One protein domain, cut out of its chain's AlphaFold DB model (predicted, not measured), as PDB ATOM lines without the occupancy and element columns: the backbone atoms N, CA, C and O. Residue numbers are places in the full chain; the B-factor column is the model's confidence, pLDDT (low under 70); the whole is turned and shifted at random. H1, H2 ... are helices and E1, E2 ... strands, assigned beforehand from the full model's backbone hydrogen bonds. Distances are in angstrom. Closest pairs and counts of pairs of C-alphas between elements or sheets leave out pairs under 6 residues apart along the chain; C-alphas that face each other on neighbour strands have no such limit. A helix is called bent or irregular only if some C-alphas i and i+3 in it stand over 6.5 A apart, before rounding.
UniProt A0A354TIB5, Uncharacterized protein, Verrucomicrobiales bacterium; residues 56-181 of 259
ATOM      1  N   LEU A  56     -54.283 -16.417  27.757       89.88
ATOM      2  CA  LEU A  56     -54.101 -16.624  29.187       89.88
ATOM      3  C   LEU A  56     -53.997 -15.269  29.890       89.88
ATOM      4  O   LEU A  56     -53.423 -14.317  29.358       89.88
ATOM      5  N   HIS A  57     -54.514 -15.163  31.106       91.75
ATOM      6  CA  HIS A  57     -54.267 -14.019  31.979       91.75
ATOM      7  C   HIS A  57     -53.010 -14.262  32.803       91.75
ATOM      8  O   HIS A  57     -52.863 -15.328  33.394       91.75
ATOM      9  N   LEU A  58     -52.122 -13.271  32.862       89.94
ATOM     10  CA  LEU A  58     -50.951 -13.328  33.729       89.94
ATOM     11  C   LEU A  58     -51.315 -12.804  35.110       89.94
ATOM     12  O   LEU A  58     -51.765 -11.664  35.251       89.94
ATOM     13  N   HIS A  59     -51.077 -13.637  36.113       89.06
ATOM     14  CA  HIS A  59     -51.257 -13.321  37.515       89.06
ATOM     15  C   HIS A  59     -49.922 -13.381  38.250       89.06
ATOM     16  O   HIS A  59     -49.095 -14.256  37.995       89.06
ATOM     17  N   HIS A  60     -49.750 -12.474  39.204       88.12
ATOM     18  CA  HIS A  60     -48.746 -12.586  40.252       88.12
ATOM     19  C   HIS A  60     -49.481 -12.713  41.583       88.12
ATOM     20  O   HIS A  60     -50.266 -11.839  41.960       88.12
ATOM     21  N   HIS A  61     -49.298 -13.852  42.251       83.75
ATOM     22  CA  HIS A  61     -50.120 -14.286  43.381       83.75
ATOM     23  C   HIS A  61     -51.620 -14.348  43.044       83.75
ATOM     24  O   HIS A  61     -52.108 -15.384  42.601       83.75
ATOM     25  N   ARG A  62     -52.365 -13.260  43.261       81.50
ATOM     26  CA  ARG A  62     -53.811 -13.161  42.986       81.50
ATOM     27  C   ARG A  62     -54.177 -11.983  42.096       81.50
ATOM     28  O   ARG A  62     -55.314 -11.886  41.649       81.50
ATOM     29  N   GLU A  63     -53.222 -11.117  41.794       85.25
ATOM     30  CA  GLU A  63     -53.472  -9.915  41.016       85.25
ATOM     31  C   GLU A  63     -53.184 -10.177  39.549       85.25
ATOM     32  O   GLU A  63     -52.139 -10.727  39.192       85.25
ATOM     33  N   ARG A  64     -54.121  -9.777  38.690       88.81
ATOM     34  CA  ARG A  64     -53.906  -9.802  37.249       88.81
ATOM     35  C   ARG A  64     -52.975  -8.654  36.881       88.81
ATOM     36  O   ARG A  64     -53.338  -7.493  37.031       88.81
ATOM     37  N   ILE A  65     -51.821  -9.002  36.332       90.12
ATOM     38  CA  ILE A  65     -50.772  -8.059  35.925       90.12
ATOM     39  C   ILE A  65     -50.540  -8.066  34.412       90.12
ATOM     40  O   ILE A  65     -49.592  -7.459  33.931       90.12
ATOM     41  N   GLY A  66     -51.342  -8.803  33.639       90.56
ATOM     42  CA  GLY A  66     -51.159  -8.853  32.195       90.56
ATOM     43  C   GLY A  66     -51.949  -9.940  31.485       90.56
ATOM     44  O   GLY A  66     -52.936 -10.484  31.995       90.56
ATOM     45  N   HIS A  67     -51.500 -10.251  30.276       91.81
ATOM     46  CA  HIS A  67     -52.046 -11.316  29.446       91.81
ATOM     47  C   HIS A  67     -50.946 -11.949  28.595       91.81
ATOM     48  O   HIS A  67     -49.928 -11.326  28.294       91.81
ATOM     49  N   ALA A  68     -51.158 -13.197  28.200       92.88
ATOM     50  CA  ALA A  68     -50.300 -13.915  27.283       92.88
ATOM     51  C   ALA A  68     -51.124 -14.712  26.275       92.88
ATOM     52  O   ALA A  68     -52.301 -14.990  26.468       92.88
ATOM     53  N   SER A  69     -50.483 -15.093  25.188       90.94
ATOM     54  CA  SER A  69     -50.972 -16.029  24.195       90.94
ATOM     55  C   SER A  69     -49.992 -17.188  24.135       90.94
ATOM     56  O   SER A  69     -48.776 -16.977  24.165       90.94
ATOM     57  N   PHE A  70     -50.521 -18.401  24.078       90.44
ATOM     58  CA  PHE A  70     -49.743 -19.620  23.968       90.44
ATOM     59  C   PHE A  70     -50.221 -20.422  22.762       90.44
ATOM     60  O   PHE A  70     -51.416 -20.636  22.561       90.44
ATOM     61  N   GLN A  71     -49.273 -20.833  21.932       89.50
ATOM     62  CA  GLN A  71     -49.515 -21.562  20.700       89.50
ATOM     63  C   GLN A  71     -48.532 -22.720  20.611       89.50
ATOM     64  O   GLN A  71     -47.341 -22.551  20.867       89.50
ATOM     65  N   ILE A  72     -49.029 -23.883  20.205       89.50
ATOM     66  CA  ILE A  72     -48.199 -25.020  19.820       89.50
ATOM     67  C   ILE A  72     -48.587 -25.393  18.399       89.50
ATOM     68  O   ILE A  72     -49.766 -25.432  18.062       89.50
ATOM     69  N   SER A  73     -47.596 -25.675  17.566       89.31
ATOM     70  CA  SER A  73     -47.809 -26.251  16.243       89.31
ATOM     71  C   SER A  73     -46.913 -27.464  16.046       89.31
ATOM     72  O   SER A  73     -45.821 -27.553  16.610       89.31
ATOM     73  N   ARG A  74     -47.390 -28.421  15.251       90.69
ATOM     74  CA  ARG A  74     -46.646 -29.628  14.898       90.69
ATOM     75  C   ARG A  74     -46.269 -29.588  13.428       90.69
ATOM     76  O   ARG A  74     -47.109 -29.350  12.567       90.69
ATOM     77  N   ARG A  75     -45.011 -29.906  13.141       90.44
ATOM     78  CA  ARG A  75     -44.489 -30.076  11.784       90.44
ATOM     79  C   ARG A  75     -43.677 -31.357  11.681       90.44
ATOM     80  O   ARG A  75     -43.092 -31.821  12.657       90.44
ATOM     81  N   ILE A  76     -43.633 -31.928  10.486       89.69
ATOM     82  CA  ILE A  76     -42.801 -33.093  10.183       89.69
ATOM     83  C   ILE A  76     -41.677 -32.608   9.274       89.69
ATOM     84  O   ILE A  76     -41.930 -32.047   8.208       89.69
ATOM     85  N   LYS A  77     -40.430 -32.766   9.721       88.31
ATOM     86  CA  LYS A  77     -39.248 -32.414   8.925       88.31
ATOM     87  C   LYS A  77     -39.038 -33.439   7.792       88.31
ATOM     88  O   LYS A  77     -39.492 -34.578   7.913       88.31
ATOM     89  N   PRO A  78     -38.298 -33.096   6.718       86.62
ATOM     90  CA  PRO A  78     -38.019 -34.021   5.607       86.62
ATOM     91  C   PRO A  78     -37.350 -35.341   6.026       86.62
ATOM     92  O   PRO A  78     -37.492 -36.359   5.357       86.62
ATOM     93  N   ASN A  79     -36.648 -35.347   7.162       87.75
ATOM     94  CA  ASN A  79     -36.040 -36.533   7.768       87.75
ATOM     95  C   ASN A  79     -37.037 -37.406   8.566       87.75
ATOM     96  O   ASN A  79     -36.597 -38.247   9.342       87.75
ATOM     97  N   HIS A  80     -38.350 -37.201   8.409       86.75
ATOM     98  CA  HIS A  80     -39.430 -37.872   9.152       86.75
ATOM     99  C   HIS A  80     -39.442 -37.613  10.668       86.75
ATOM    100  O   HIS A  80     -40.199 -38.252  11.399       86.75
ATOM    101  N   GLN A  81     -38.663 -36.645  11.154       88.00
ATOM    102  CA  GLN A  81     -38.695 -36.248  12.557       88.00
ATOM    103  C   GLN A  81     -39.919 -35.375  12.848       88.00
ATOM    104  O   GLN A  81     -40.200 -34.425  12.106       88.00
ATOM    105  N   THR A  82     -40.629 -35.660  13.944       89.25
ATOM    106  CA  THR A  82     -41.721 -34.797  14.408       89.25
ATOM    107  C   THR A  82     -41.142 -33.666  15.243       89.25
ATOM    108  O   THR A  82     -40.326 -33.886  16.133       89.25
ATOM    109  N   VAL A  83     -41.558 -32.439  14.957       91.38
ATOM    110  CA  VAL A  83     -41.090 -31.248  15.655       91.38
ATOM    111  C   VAL A  83     -42.284 -30.438  16.129       91.38
ATOM    112  O   VAL A  83     -43.244 -30.240  15.383       91.38
ATOM    113  N   TYR A  84     -42.195 -29.972  17.366       89.88
ATOM    114  CA  TYR A  84     -43.181 -29.127  18.015       89.88
ATOM    115  C   TYR A  84     -42.597 -27.727  18.161       89.88
ATOM    116  O   TYR A  84     -41.557 -27.554  18.797       89.88
ATOM    117  N   ASP A  85     -43.256 -26.742  17.563       91.12
ATOM    118  CA  ASP A  85     -42.915 -25.334  17.725       91.12
ATOM    119  C   ASP A  85     -43.874 -24.738  18.755       91.12
ATOM    120  O   ASP A  85     -45.086 -24.705  18.528       91.12
ATOM    121  N   LEU A  86     -43.341 -24.288  19.890       89.44
ATOM    122  CA  LEU A  86     -44.114 -23.651  20.947       89.44
ATOM    123  C   LEU A  86     -43.784 -22.161  20.942       89.44
ATOM    124  O   LEU A  86     -42.621 -21.759  20.873       89.44
ATOM    125  N   LEU A  87     -44.816 -21.336  21.031       91.44
ATOM    126  CA  LEU A  87     -44.713 -19.891  21.038       91.44
ATOM    127  C   LEU A  87     -45.585 -19.338  22.158       91.44
ATOM    128  O   LEU A  87     -46.802 -19.486  22.144       91.44
ATOM    129  N   ALA A  88     -44.949 -18.661  23.104       90.56
ATOM    130  CA  ALA A  88     -45.605 -17.904  24.152       90.56
ATOM    131  C   ALA A  88     -45.270 -16.421  23.973       90.56
ATOM    132  O   ALA A  88     -44.109 -16.059  23.782       90.56
ATOM    133  N   ARG A  89     -46.271 -15.548  24.012       93.38
ATOM    134  CA  ARG A  89     -46.083 -14.092  23.948       93.38
ATOM    135  C   ARG A  89     -46.964 -13.431  24.971       93.38
ATOM    136  O   ARG A  89     -48.135 -13.778  25.028       93.38
ATOM    137  N   GLY A  90     -46.459 -12.456  25.703       91.81
ATOM    138  CA  GLY A  90     -47.279 -11.745  26.667       91.81
ATOM    139  C   GLY A  90     -46.852 -10.315  26.891       91.81
ATOM    140  O   GLY A  90     -45.793  -9.871  26.443       91.81
ATOM    141  N   VAL A  91     -47.728  -9.607  27.586       91.25
ATOM    142  CA  VAL A  91     -47.525  -8.241  28.044       91.25
ATOM    143  C   VAL A  91     -47.814  -8.209  29.536       91.25
ATOM    144  O   VAL A  91     -48.789  -8.801  30.005       91.25
ATOM    145  N   VAL A  92     -46.933  -7.542  30.268       90.56
ATOM    146  CA  VAL A  92     -47.068  -7.232  31.685       90.56
ATOM    147  C   VAL A  92     -47.337  -5.742  31.802       90.56
ATOM    148  O   VAL A  92     -46.577  -4.934  31.271       90.56
ATOM    149  N   GLU A  93     -48.411  -5.403  32.496       85.38
ATOM    150  CA  GLU A  93     -48.843  -4.052  32.816       85.38
ATOM    151  C   GLU A  93     -49.002  -3.981  34.335       85.38
ATOM    152  O   GLU A  93     -50.021  -4.398  34.886       85.38
ATOM    153  N   GLN A  94     -47.975  -3.488  35.027       77.81
ATOM    154  CA  GLN A  94     -48.021  -3.320  36.478       77.81
ATOM    155  C   GLN A  94     -47.780  -1.852  36.850       77.81
ATOM    156  O   GLN A  94     -46.855  -1.235  36.315       77.81
ATOM    157  N   PRO A  95     -48.587  -1.262  37.747       68.94
ATOM    158  CA  PRO A  95     -48.255   0.029  38.333       68.94
ATOM    159  C   PRO A  95     -47.004  -0.109  39.216       68.94
ATOM    160  O   PRO A  95     -46.938  -0.968  40.089       68.94
ATOM    161  N   ASP A  96     -45.998   0.721  38.957       69.81
ATOM    162  CA  ASP A  96     -44.822   0.910  39.810       69.81
ATOM    163  C   ASP A  96     -45.210   1.703  41.068       69.81
ATOM    164  O   ASP A  96     -46.160   2.490  41.041       69.81
ATOM    165  N   GLU A  97     -44.426   1.588  42.142       63.78
ATOM    166  CA  GLU A  97     -44.629   2.322  43.408       63.78
ATOM    167  C   GLU A  97     -44.636   3.854  43.220       63.78
ATOM    168  O   GLU A  97     -45.168   4.590  44.045       63.78
ATOM    169  N   ASN A  98     -44.084   4.340  42.103       65.06
ATOM    170  CA  ASN A  98     -44.046   5.752  41.717       65.06
ATOM    171  C   ASN A  98     -45.169   6.174  40.743       65.06
ATOM    172  O   ASN A  98     -44.993   7.157  40.019       65.06
ATOM    173  N   ASP A  99     -46.271   5.420  40.649       60.62
ATOM    174  CA  ASP A  99     -47.397   5.666  39.719       60.62
ATOM    175  C   ASP A  99     -46.991   5.638  38.225       60.62
ATOM    176  O   ASP A  99     -47.667   6.149  37.330       60.62
ATOM    177  N   ARG A 100     -45.844   5.020  37.922       63.59
ATOM    178  CA  ARG A 100     -45.392   4.766  36.548       63.59
ATOM    179  C   ARG A 100     -45.887   3.394  36.122       63.59
ATOM    180  O   ARG A 100     -45.623   2.414  36.799       63.59
ATOM    181  N   ARG A 101     -46.567   3.275  34.985       70.75
ATOM    182  CA  ARG A 101     -46.917   1.950  34.451       70.75
ATOM    183  C   ARG A 101     -45.668   1.282  33.879       70.75
ATOM    184  O   ARG A 101     -45.064   1.796  32.938       70.75
ATOM    185  N   ILE A 102     -45.277   0.149  34.454       71.88
ATOM    186  CA  ILE A 102     -44.304  -0.756  33.850       71.88
ATOM    187  C   ILE A 102     -45.061  -1.550  32.797       71.88
ATOM    188  O   ILE A 102     -45.847  -2.438  33.120       71.88
ATOM    189  N   GLU A 103     -44.820  -1.199  31.541       86.44
ATOM    190  CA  GLU A 103     -45.234  -1.991  30.392       86.44
ATOM    191  C   GLU A 103     -44.017  -2.778  29.903       86.44
ATOM    192  O   GLU A 103     -42.975  -2.196  29.575       86.44
ATOM    193  N   ALA A 104     -44.122  -4.103  29.905       89.62
ATOM    194  CA  ALA A 104     -43.088  -4.990  29.394       89.62
ATOM    195  C   ALA A 104     -43.717  -6.043  28.488       89.62
ATOM    196  O   ALA A 104     -44.660  -6.722  28.885       89.62
ATOM    197  N   SER A 105     -43.182  -6.212  27.283       92.81
ATOM    198  CA  SER A 105     -43.598  -7.282  26.377       92.81
ATOM    199  C   SER A 105     -42.530  -8.361  26.320       92.81
ATOM    200  O   SER A 105     -41.333  -8.084  26.407       92.81
ATOM    201  N   TRP A 106     -42.953  -9.612  26.193       92.19
ATOM    202  CA  TRP A 106     -42.053 -10.751  26.113       92.19
ATOM    203  C   TRP A 106     -42.545 -11.773  25.091       92.19
ATOM    204  O   TRP A 106     -43.738 -11.911  24.822       92.19
ATOM    205  N   SER A 107     -41.604 -12.505  24.505       93.19
ATOM    206  CA  SER A 107     -41.853 -13.619  23.603       93.19
ATOM    207  C   SER A 107     -40.849 -14.724  23.883       93.19
ATOM    208  O   SER A 107     -39.642 -14.501  23.869       93.19
ATOM    209  N   VAL A 108     -41.361 -15.932  24.078       90.12
ATOM    210  CA  VAL A 108     -40.593 -17.170  24.134       90.12
ATOM    211  C   VAL A 108     -41.004 -18.018  22.943       90.12
ATOM    212  O   VAL A 108     -42.185 -18.297  22.762       90.12
ATOM    213  N   ALA A 109     -40.045 -18.427  22.126       90.56
ATOM    214  CA  ALA A 109     -40.252 -19.401  21.068       90.56
ATOM    215  C   ALA A 109     -39.293 -20.565  21.283       90.56
ATOM    216  O   ALA A 109     -38.095 -20.350  21.464       90.56
ATOM    217  N   CYS A 110     -39.793 -21.791  21.242       88.00
ATOM    218  CA  CYS A 110     -38.948 -22.966  21.322       88.00
ATOM    219  C   CYS A 110     -39.349 -24.049  20.333       88.00
ATOM    220  O   CYS A 110     -40.478 -24.105  19.853       88.00
ATOM    221  N   ILE A 111     -38.369 -24.885  20.008       89.00
ATOM    222  CA  ILE A 111     -38.517 -25.999  19.081       89.00
ATOM    223  C   ILE A 111     -38.084 -27.264  19.812       89.00
ATOM    224  O   ILE A 111     -36.931 -27.372  20.238       89.00
ATOM    225  N   LEU A 112     -39.007 -28.215  19.922       85.81
ATOM    226  CA  LEU A 112     -38.804 -29.516  20.547       85.81
ATOM    227  C   LEU A 112     -38.884 -30.620  19.490       85.81
ATOM    228  O   LEU A 112     -39.911 -30.797  18.834       85.81
ATOM    229  N   ALA A 113     -37.809 -31.384  19.333       86.25
ATOM    230  CA  ALA A 113     -37.809 -32.621  18.565       86.25
ATOM    231  C   ALA A 113     -38.448 -33.743  19.376       86.25
ATOM    232  O   ALA A 113     -38.065 -33.978  20.523       86.25
ATOM    233  N   ASP A 114     -39.420 -34.412  18.760       84.50
ATOM    234  CA  ASP A 114     -40.120 -35.582  19.291       84.50
ATOM    235  C   ASP A 114     -40.704 -35.374  20.703       84.50
ATOM    236  O   ASP A 114     -40.984 -36.336  21.407       84.50
ATOM    237  N   ALA A 115     -40.941 -34.110  21.084       81.94
ATOM    238  CA  ALA A 115     -41.384 -33.672  22.412       81.94
ATOM    239  C   ALA A 115     -40.410 -33.985  23.567       81.94
ATOM    240  O   ALA A 115     -40.814 -33.983  24.728       81.94
ATOM    241  N   GLU A 116     -39.130 -34.211  23.268       78.50
ATOM    242  CA  GLU A 116     -38.129 -34.600  24.270       78.50
ATOM    243  C   GLU A 116     -36.851 -33.761  24.190       78.50
ATOM    244  O   GLU A 116     -36.301 -33.378  25.223       78.50
ATOM    245  N   ARG A 117     -36.375 -33.446  22.976       80.44
ATOM    246  CA  ARG A 117     -35.083 -32.776  22.775       80.44
ATOM    247  C   ARG A 117     -35.247 -31.333  22.315       80.44
ATOM    248  O   ARG A 117     -35.838 -31.072  21.269       80.44
ATOM    249  N   TRP A 118     -34.656 -30.395  23.044       81.00
ATOM    250  CA  TRP A 118     -34.591 -28.989  22.647       81.00
ATOM    251  C   TRP A 118     -33.686 -28.804  21.424       81.00
ATOM    252  O   TRP A 118     -32.535 -29.228  21.432       81.00
ATOM    253  N   GLN A 119     -34.202 -28.158  20.379       84.25
ATOM    254  CA  GLN A 119     -33.435 -27.800  19.176       84.25
ATOM    255  C   GLN A 119     -33.168 -26.299  19.083       84.25
ATOM    256  O   GLN A 119     -32.178 -25.871  18.489       84.25
ATOM    257  N   TYR A 120     -34.078 -25.495  19.630       86.06
ATOM    258  CA  TYR A 120     -34.028 -24.044  19.541       86.06
ATOM    259  C   TYR A 120     -34.786 -23.412  20.701       86.06
ATOM    260  O   TYR A 120     -35.860 -23.887  21.078       86.06
ATOM    261  N   LEU A 121     -34.253 -22.311  21.214       85.94
ATOM    262  CA  LEU A 121     -34.893 -21.457  22.203       85.94
ATOM    263  C   LEU A 121     -34.602 -20.002  21.846       85.94
ATOM    264  O   LEU A 121     -33.462 -19.620  21.609       85.94
ATOM    265  N   LYS A 122     -35.636 -19.175  21.836       88.81
ATOM    266  CA  LYS A 122     -35.540 -17.739  21.622       88.81
ATOM    267  C   LYS A 122     -36.375 -17.033  22.671       88.81
ATOM    268  O   LYS A 122     -37.574 -17.266  22.761       88.81
ATOM    269  N   LEU A 123     -35.737 -16.152  23.423       87.75
ATOM    270  CA  LEU A 123     -36.359 -15.266  24.392       87.75
ATOM    271  C   LEU A 123     -36.140 -13.828  23.929       87.75
ATOM    272  O   LEU A 123     -35.011 -13.399  23.707       87.75
ATOM    273  N   GLU A 124     -37.214 -13.070  23.802       90.94
ATOM    274  CA  GLU A 124     -37.176 -11.633  23.575       90.94
ATOM    275  C   GLU A 124     -38.001 -10.958  24.666       90.94
ATOM    276  O   GLU A 124     -39.112 -11.389  24.950       90.94
ATOM    277  N   ALA A 125     -37.466  -9.907  25.277       90.19
ATOM    278  CA  ALA A 125     -38.206  -9.053  26.194       90.19
ATOM    279  C   ALA A 125     -37.892  -7.586  25.902       90.19
ATOM    280  O   ALA A 125     -36.752  -7.229  25.595       90.19
ATOM    281  N   GLN A 126     -38.904  -6.731  25.980       91.62
ATOM    282  CA  GLN A 126     -38.794  -5.300  25.739       91.62
ATOM    283  C   GLN A 126     -39.429  -4.542  26.896       91.62
ATOM    284  O   GLN A 126     -40.517  -4.879  27.351       91.62
ATOM    285  N   PHE A 127     -38.751  -3.486  27.331       89.69
ATOM    286  CA  PHE A 127     -39.175  -2.606  28.413       89.69
ATOM    287  C   PHE A 127     -39.168  -1.162  27.889       89.69
ATOM    288  O   PHE A 127     -38.201  -0.429  28.137       89.69
ATOM    289  N   PRO A 128     -40.199  -0.737  27.131       86.44
ATOM    290  CA  PRO A 128     -40.228   0.571  26.473       86.44
ATOM    291  C   PRO A 128     -40.004   1.741  27.436       86.44
ATOM    292  O   PRO A 128     -39.198   2.624  27.149       86.44
ATOM    293  N   ALA A 129     -40.617   1.700  28.624       83.81
ATOM    294  CA  ALA A 129     -40.479   2.740  29.647       83.81
ATOM    295  C   ALA A 129     -39.031   2.936  30.143       83.81
ATOM    296  O   ALA A 129     -38.670   4.019  30.600       83.81
ATOM    297  N   ARG A 130     -38.190   1.898  30.042       83.06
ATOM    298  CA  ARG A 130     -36.765   1.922  30.421       83.06
ATOM    299  C   ARG A 130     -35.831   1.948  29.208       83.06
ATOM    300  O   ARG A 130     -34.623   1.848  29.373       83.06
ATOM    301  N   GLN A 131     -36.386   2.028  27.994       86.62
ATOM    302  CA  GLN A 131     -35.660   1.864  26.731       86.62
ATOM    303  C   GLN A 131     -34.769   0.608  26.717       86.62
ATOM    304  O   GLN A 131     -33.708   0.601  26.097       86.62
ATOM    305  N   ALA A 132     -35.160  -0.455  27.422       88.00
ATOM    306  CA  ALA A 132     -34.339  -1.650  27.566       88.00
ATOM    307  C   ALA A 132     -34.884  -2.806  26.724       88.00
ATOM    308  O   ALA A 132     -36.092  -2.939  26.527       88.00
ATOM    309  N   SER A 133     -33.992  -3.660  26.231       90.81
ATOM    310  CA  SER A 133     -34.376  -4.895  25.545       90.81
ATOM    311  C   SER A 133     -33.409  -6.026  25.855       90.81
ATOM    312  O   SER A 133     -32.211  -5.810  26.031       90.81
ATOM    313  N   LEU A 134     -33.952  -7.234  25.911       87.88
ATOM    314  CA  LEU A 134     -33.237  -8.488  26.064       87.88
ATOM    315  C   LEU A 134     -33.575  -9.358  24.861       87.88
ATOM    316  O   LEU A 134     -34.743  -9.545  24.521       87.88
ATOM    317  N   LYS A 135     -32.550  -9.926  24.243       91.19
ATOM    318  CA  LYS A 135     -32.686 -10.982  23.253       91.19
ATOM    319  C   LYS A 135     -31.715 -12.092  23.601       91.19
ATOM    320  O   LYS A 135     -30.521 -11.845  23.741       91.19
ATOM    321  N   MET A 136     -32.229 -13.302  23.724       86.81
ATOM    322  CA  MET A 136     -31.442 -14.509  23.888       86.81
ATOM    323  C   MET A 136     -31.878 -15.531  22.844       86.81
ATOM    324  O   MET A 136     -33.073 -15.724  22.618       86.81
ATOM    325  N   VAL A 137     -30.912 -16.135  22.163       86.88
ATOM    326  CA  VAL A 137     -31.143 -17.168  21.154       86.88
ATOM    327  C   VAL A 137     -30.178 -18.309  21.408       86.88
ATOM    328  O   VAL A 137     -28.976 -18.108  21.524       86.88
ATOM    329  N   TRP A 138     -30.702 -19.520  21.456       85.69
ATOM    330  CA  TRP A 138     -29.943 -20.749  21.560       85.69
ATOM    331  C   TRP A 138     -30.414 -21.724  20.486       85.69
ATOM    332  O   TRP A 138     -31.608 -21.805  20.189       85.69
ATOM    333  N   SER A 139     -29.481 -22.480  19.917       84.19
ATOM    334  CA  SER A 139     -29.790 -23.611  19.049       84.19
ATOM    335  C   SER A 139     -28.845 -24.769  19.330       84.19
ATOM    336  O   SER A 139     -27.727 -24.558  19.789       84.19
ATOM    337  N   GLU A 140     -29.273 -25.988  19.003       80.12
ATOM    338  CA  GLU A 140     -28.462 -27.210  19.144       80.12
ATOM    339  C   GLU A 140     -27.133 -27.127  18.359       80.12
ATOM    340  O   GLU A 140     -26.142 -27.744  18.738       80.12
ATOM    341  N   GLU A 141     -27.083 -26.311  17.301       78.62
ATOM    342  CA  GLU A 141     -25.879 -26.065  16.493       78.62
ATOM    343  C   GLU A 141     -24.831 -25.195  17.211       78.62
ATOM    344  O   GLU A 141     -23.651 -25.231  16.860       78.62
ATOM    345  N   HIS A 142     -25.237 -24.423  18.227       72.62
ATOM    346  CA  HIS A 142     -24.369 -23.498  18.950       72.62
ATOM    347  C   HIS A 142     -24.251 -23.898  20.425       72.62
ATOM    348  O   HIS A 142     -25.209 -23.862  21.192       72.62
ATOM    349  N   ALA A 143     -23.027 -24.200  20.865       66.38
ATOM    350  CA  ALA A 143     -22.758 -24.629  22.240       66.38
ATOM    351  C   ALA A 143     -23.092 -23.568  23.312       66.38
ATOM    352  O   ALA A 143     -23.284 -23.904  24.475       66.38
ATOM    353  N   THR A 144     -23.144 -22.287  22.944       69.38
ATOM    354  CA  THR A 144     -23.460 -21.185  23.863       69.38
ATOM    355  C   THR A 144     -24.577 -20.328  23.284       69.38
ATOM    356  O   THR A 144     -24.491 -20.003  22.096       69.38
ATOM    357  N   PRO A 145     -25.559 -19.897  24.091       75.50
ATOM    358  CA  PRO A 145     -26.581 -18.974  23.636       75.50
ATOM    359  C   PRO A 145     -25.966 -17.627  23.263       75.50
ATOM    360  O   PRO A 145     -25.018 -17.142  23.886       75.50
ATOM    361  N   GLU A 146     -26.552 -17.002  22.258       84.50
ATOM    362  CA  GLU A 146     -26.317 -15.610  21.943       84.50
ATOM    363  C   GLU A 146     -27.203 -14.747  22.831       84.50
ATOM    364  O   GLU A 146     -28.415 -14.942  22.874       84.50
ATOM    365  N   VAL A 147     -26.604 -13.794  23.541       84.69
ATOM    366  CA  VAL A 147     -27.303 -12.888  24.452       84.69
ATOM    367  C   VAL A 147     -26.996 -11.460  24.041       84.69
ATOM    368  O   VAL A 147     -25.851 -11.107  23.765       84.69
ATOM    369  N   LEU A 148     -28.026 -10.626  24.004       87.94
ATOM    370  CA  LEU A 148     -27.918  -9.207  23.732       87.94
ATOM    371  C   LEU A 148     -28.868  -8.448  24.653       87.94
ATOM    372  O   LEU A 148     -30.085  -8.580  24.547       87.94
ATOM    373  N   VAL A 149     -28.298  -7.632  25.533       87.00
ATOM    374  CA  VAL A 149     -29.024  -6.725  26.420       87.00
ATOM    375  C   VAL A 149     -28.678  -5.299  26.034       87.00
ATOM    376  O   VAL A 149     -27.504  -4.916  26.000       87.00
ATOM    377  N   LYS A 150     -29.700  -4.499  25.748       88.19
ATOM    378  CA  LYS A 150     -29.561  -3.078  25.425       88.19
ATOM    379  C   LYS A 150     -30.299  -2.216  26.435       88.19
ATOM    380  O   LYS A 150     -31.338  -2.623  26.949       88.19
ATOM    381  N   HIS A 151     -29.779  -1.015  26.651       88.31
ATOM    382  CA  HIS A 151     -30.430   0.065  27.381       88.31
ATOM    383  C   HIS A 151     -30.216   1.373  26.608       88.31
ATOM    384  O   HIS A 151     -29.087   1.860  26.481       88.31
ATOM    385  N   GLY A 152     -31.294   1.919  26.047       87.44
ATOM    386  CA  GLY A 152     -31.236   2.893  24.961       87.44
ATOM    387  C   GLY A 152     -30.482   2.313  23.760       87.44
ATOM    388  O   GLY A 152     -30.638   1.142  23.410       87.44
ATOM    389  N   ASP A 153     -29.583   3.110  23.188       86.25
ATOM    390  CA  ASP A 153     -28.723   2.688  22.073       86.25
ATOM    391  C   ASP A 153     -27.456   1.939  22.513       86.25
ATOM    392  O   ASP A 153     -26.653   1.508  21.682       86.25
ATOM    393  N   ARG A 154     -27.244   1.767  23.824       86.38
ATOM    394  CA  ARG A 154     -26.038   1.132  24.362       86.38
ATOM    395  C   ARG A 154     -26.266  -0.354  24.601       86.38
ATOM    396  O   ARG A 154     -27.237  -0.751  25.242       86.38
ATOM    397  N   VAL A 155     -25.335  -1.173  24.120       88.00
ATOM    398  CA  VAL A 155     -25.247  -2.588  24.493       88.00
ATOM    399  C   VAL A 155     -24.634  -2.660  25.889       88.00
ATOM    400  O   VAL A 155     -23.510  -2.209  26.089       88.00
ATOM    401  N   VAL A 156     -25.401  -3.177  26.846       83.88
ATOM    402  CA  VAL A 156     -24.996  -3.303  28.257       83.88
ATOM    403  C   VAL A 156     -24.402  -4.681  28.532       83.88
ATOM    404  O   VAL A 156     -23.555  -4.822  29.404       83.88
ATOM    405  N   MET A 157     -24.846  -5.694  27.786       80.75
ATOM    406  CA  MET A 157     -24.312  -7.048  27.869       80.75
ATOM    407  C   MET A 157     -24.465  -7.741  26.522       80.75
ATOM    408  O   MET A 157     -25.514  -7.644  25.878       80.75
ATOM    409  N   ASN A 158     -23.433  -8.454  26.097       85.94
ATOM    410  CA  ASN A 158     -23.458  -9.274  24.895       85.94
ATOM    411  C   ASN A 158     -22.937 -10.699  25.163       85.94
ATOM    412  O   ASN A 158     -22.457 -11.025  26.249       85.94
ATOM    413  N   SER A 159     -22.991 -11.556  24.147       79.69
ATOM    414  CA  SER A 159     -22.514 -12.941  24.223       79.69
ATOM    415  C   SER A 159     -21.033 -13.074  24.608       79.69
ATOM    416  O   SER A 159     -20.646 -14.104  25.153       79.69
ATOM    417  N   GLN A 160     -20.185 -12.082  24.313       77.00
ATOM    418  CA  GLN A 160     -18.774 -12.086  24.720       77.00
ATOM    419  C   GLN A 160     -18.646 -11.811  26.218       77.00
ATOM    420  O   GLN A 160     -17.886 -12.508  26.882       77.00
ATOM    421  N   ASP A 161     -19.438 -10.888  26.764       71.38
ATOM    422  CA  ASP A 161     -19.488 -10.611  28.205       71.38
ATOM    423  C   ASP A 161     -19.979 -11.832  28.983       71.38
ATOM    424  O   ASP A 161     -19.379 -12.213  29.985       71.38
ATOM    425  N   VAL A 162     -21.010 -12.516  28.473       67.69
ATOM    426  CA  VAL A 162     -21.487 -13.782  29.050       67.69
ATOM    427  C   VAL A 162     -20.394 -14.851  28.993       67.69
ATOM    428  O   VAL A 162     -20.136 -15.519  29.990       67.69
ATOM    429  N   LYS A 163     -19.680 -14.984  27.868       68.25
ATOM    430  CA  LYS A 163     -18.543 -15.912  27.752       68.25
ATOM    431  C   LYS A 163     -17.382 -15.554  28.678       68.25
ATOM    432  O   LYS A 163     -16.711 -16.466  29.139       68.25
ATOM    433  N   MET A 164     -17.144 -14.273  28.956       64.44
ATOM    434  CA  MET A 164     -16.117 -13.815  29.896       64.44
ATOM    435  C   MET A 164     -16.523 -14.079  31.350       64.44
ATOM    436  O   MET A 164     -15.708 -14.582  32.118       64.44
ATOM    437  N   LEU A 165     -17.790 -13.844  31.710       60.00
ATOM    438  CA  LEU A 165     -18.352 -14.207  33.019       60.00
ATOM    439  C   LEU A 165     -18.319 -15.723  33.258       60.00
ATOM    440  O   LEU A 165     -18.038 -16.175  34.364       60.00
ATOM    441  N   LEU A 166     -18.548 -16.511  32.207       58.12
ATOM    442  CA  LEU A 166     -18.458 -17.975  32.226       58.12
ATOM    443  C   LEU A 166     -17.028 -18.496  31.975       58.12
ATOM    444  O   LEU A 166     -16.788 -19.702  32.023       58.12
ATOM    445  N   GLY A 167     -16.082 -17.599  31.685       47.91
ATOM    446  CA  GLY A 167     -14.774 -17.886  31.096       47.91
ATOM    447  C   GLY A 167     -13.643 -18.153  32.084       47.91
ATOM    448  O   GLY A 167     -12.515 -18.368  31.650       47.91
ATOM    449  N   SER A 168     -13.913 -18.201  33.389       48.22
ATOM    450  CA  SER A 168     -12.891 -18.540  34.398       48.22
ATOM    451  C   SER A 168     -12.765 -20.041  34.688       48.22
ATOM    452  O   SER A 168     -12.063 -20.436  35.616       48.22
ATOM    453  N   GLY A 169     -13.385 -20.911  33.886       44.84
ATOM    454  CA  GLY A 169     -13.167 -22.351  33.986       44.84
ATOM    455  C   GLY A 169     -13.775 -23.120  32.823       44.84
ATOM    456  O   GLY A 169     -14.855 -22.790  32.341       44.84
ATOM    457  N   LYS A 170     -13.104 -24.199  32.406       45.88
ATOM    458  CA  LYS A 170     -13.608 -25.200  31.440       45.88
ATOM    459  C   LYS A 170     -14.994 -25.763  31.813       45.88
ATOM    460  O   LYS A 170     -15.674 -26.317  30.954       45.88
ATOM    461  N   ASP A 171     -15.411 -25.563  33.059       48.81
ATOM    462  CA  ASP A 171     -16.690 -25.986  33.618       48.81
ATOM    463  C   ASP A 171     -17.833 -24.981  33.403       48.81
ATOM    464  O   ASP A 171     -18.983 -25.377  33.507       48.81
ATOM    465  N   GLY A 172     -17.582 -23.713  33.046       43.91
ATOM    466  CA  GLY A 172     -18.642 -22.698  32.905       43.91
ATOM    467  C   GLY A 172     -19.526 -22.886  31.666       43.91
ATOM    468  O   GLY A 172     -20.750 -22.778  31.738       43.91
ATOM    469  N   ALA A 173     -18.924 -23.249  30.530       43.53
ATOM    470  CA  ALA A 173     -19.662 -23.575  29.306       43.53
ATOM    471  C   ALA A 173     -20.388 -24.930  29.407       43.53
ATOM    472  O   ALA A 173     -21.501 -25.075  28.907       43.53
ATOM    473  N   LEU A 174     -19.791 -25.908  30.103       45.75
ATOM    474  CA  LEU A 174     -20.419 -27.198  30.410       45.75
ATOM    475  C   LEU A 174     -21.548 -27.058  31.438       45.75
ATOM    476  O   LEU A 174     -22.580 -27.700  31.277       45.75
ATOM    477  N   ALA A 175     -21.398 -26.179  32.431       46.81
ATOM    478  CA  ALA A 175     -22.449 -25.828  33.378       46.81
ATOM    479  C   ALA A 175     -23.635 -25.192  32.647       46.81
ATOM    480  O   ALA A 175     -24.764 -25.631  32.834       46.81
ATOM    481  N   MET A 176     -23.390 -24.257  31.724       49.78
ATOM    482  CA  MET A 176     -24.453 -23.646  30.922       49.78
ATOM    483  C   MET A 176     -25.146 -24.648  29.983       49.78
ATOM    484  O   MET A 176     -26.365 -24.617  29.858       49.78
ATOM    485  N   LEU A 177     -24.403 -25.577  29.370       47.31
ATOM    486  CA  LEU A 177     -24.958 -26.663  28.548       47.31
ATOM    487  C   LEU A 177     -25.773 -27.667  29.373       47.31
ATOM    488  O   LEU A 177     -26.854 -28.067  28.950       47.31
ATOM    489  N   SER A 178     -25.306 -28.019  30.574       44.94
ATOM    490  CA  SER A 178     -26.071 -28.837  31.524       44.94
ATOM    491  C   SER A 178     -27.312 -28.110  32.061       44.94
ATOM    492  O   SER A 178     -28.320 -28.748  32.336       44.94
ATOM    493  N   MET A 179     -27.267 -26.776  32.134       45.03
ATOM    494  CA  MET A 179     -28.388 -25.911  32.506       45.03
ATOM    495  C   MET A 179     -29.399 -25.721  31.357       45.03
ATOM    496  O   MET A 179     -30.586 -25.596  31.623       45.03
ATOM    497  N   LEU A 180     -28.961 -25.727  30.092       45.31
ATOM    498  CA  LEU A 180     -29.793 -25.574  28.881       45.31
ATOM    499  C   LEU A 180     -30.330 -26.904  28.316       45.31
ATOM    500  O   LEU A 180     -30.885 -26.922  27.221       45.31
ATOM    501  N   GLY A 181     -30.146 -28.028  29.016       41.41
ATOM    502  CA  GLY A 181     -30.565 -29.350  28.527       41.41
ATOM    503  C   GLY A 181     -29.721 -29.913  27.379       41.41
ATOM    504  O   GLY A 181     -30.014 -30.990  26.867       41.41
TER     505      GLY A 181
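What this domain is: This is residues 56 to 181 of the 259 residues of an uncharacterized protein of Verrucomicrobiales bacterium (UniProt A0A354TIB5). The domain is one broad, twisted wall of eight antiparallel strands laid side by side in chain order, long at E2, E3 and E4 and shorter toward E8, with the short helix H1 at the E8 end. After H1 the chain turns to a second helix, H2, which lies off the sheet and apart from strands E1 to E8; at the other edge E1 pairs with the bent start of E2. The printed part has 126 residues, with eight named strands, E1 to E8, followed by H1 and H2; the class is mostly strand. It is loose, with a radius of gyration of the C-alphas of 17.4 A and spans of 52 by 39 by 28 A.

How they stand to each other: The sheet is a meander, each strand the antiparallel neighbour of the one before, and each such pair is a hairpin. Edge strand E1, residues 56 to 60, pairs with E2, residues 63 to 76, with N 58 and O 66 at 3.0 A; E2 bends by 56 degrees at residue 66. E3, residues 82 to 95, follows, with N 69 and O 89 at 2.7 A, then E4, residues 101 to 113, with N 88 and O 108 at 2.8 A. E5, residues 117 to 127, has N 107 and O 124 at 2.8 A; E6, residues 132 to 139, has N 123 and O 136 at 2.8 A. E7, residues 146 to 151, has N 135 and O 148 at 2.8 A, and edge strand E8, residues 154 to 158, has N 149 and O 157 at 2.8 A. H1, residues 159 to 165, is on the sheet at a height of 5.4 A, over none of its strands, but only just, with 2 of its C-alphas on E8; its closest C-alphas to E7 are those of Ser 159 and Val 147, 4.8 A apart. H2, residues 170 to 179, is not on the sheet. H1 and H2 are close but not clearly touching, Lys 163 and Ala 173 having the closest C-alphas at 7.9 A, and run opposite ways at a steep tilt of 63 degrees. Every O i to N i+4 pair is within hydrogen-bond range in H1, and 5 of 6 in H2.

Where its parts are: E1 begins at C-alpha 56, (-54.101, -16.624, 29.187). E2 is 40.0 A long, E3 42.8 A, E4 39.1 A and E5 31.0 A; E6 is 24.0 A. H2 spans 14.8 A and ends at C-alpha 179, (-28.388, -25.911, 32.506); it is irregular, only just, with C-alphas 170 and 173 6.6 A apart.

The domain as a whole: The C-alphas farthest apart, those of Asn 79 and Asn 98, are 54.8 A apart. The printed part has no cut and no long link. Confidence is under 70 at residues 95 to 100, 143 to 144 and 162 to 181, and the mean pLDDT of H2 is 46.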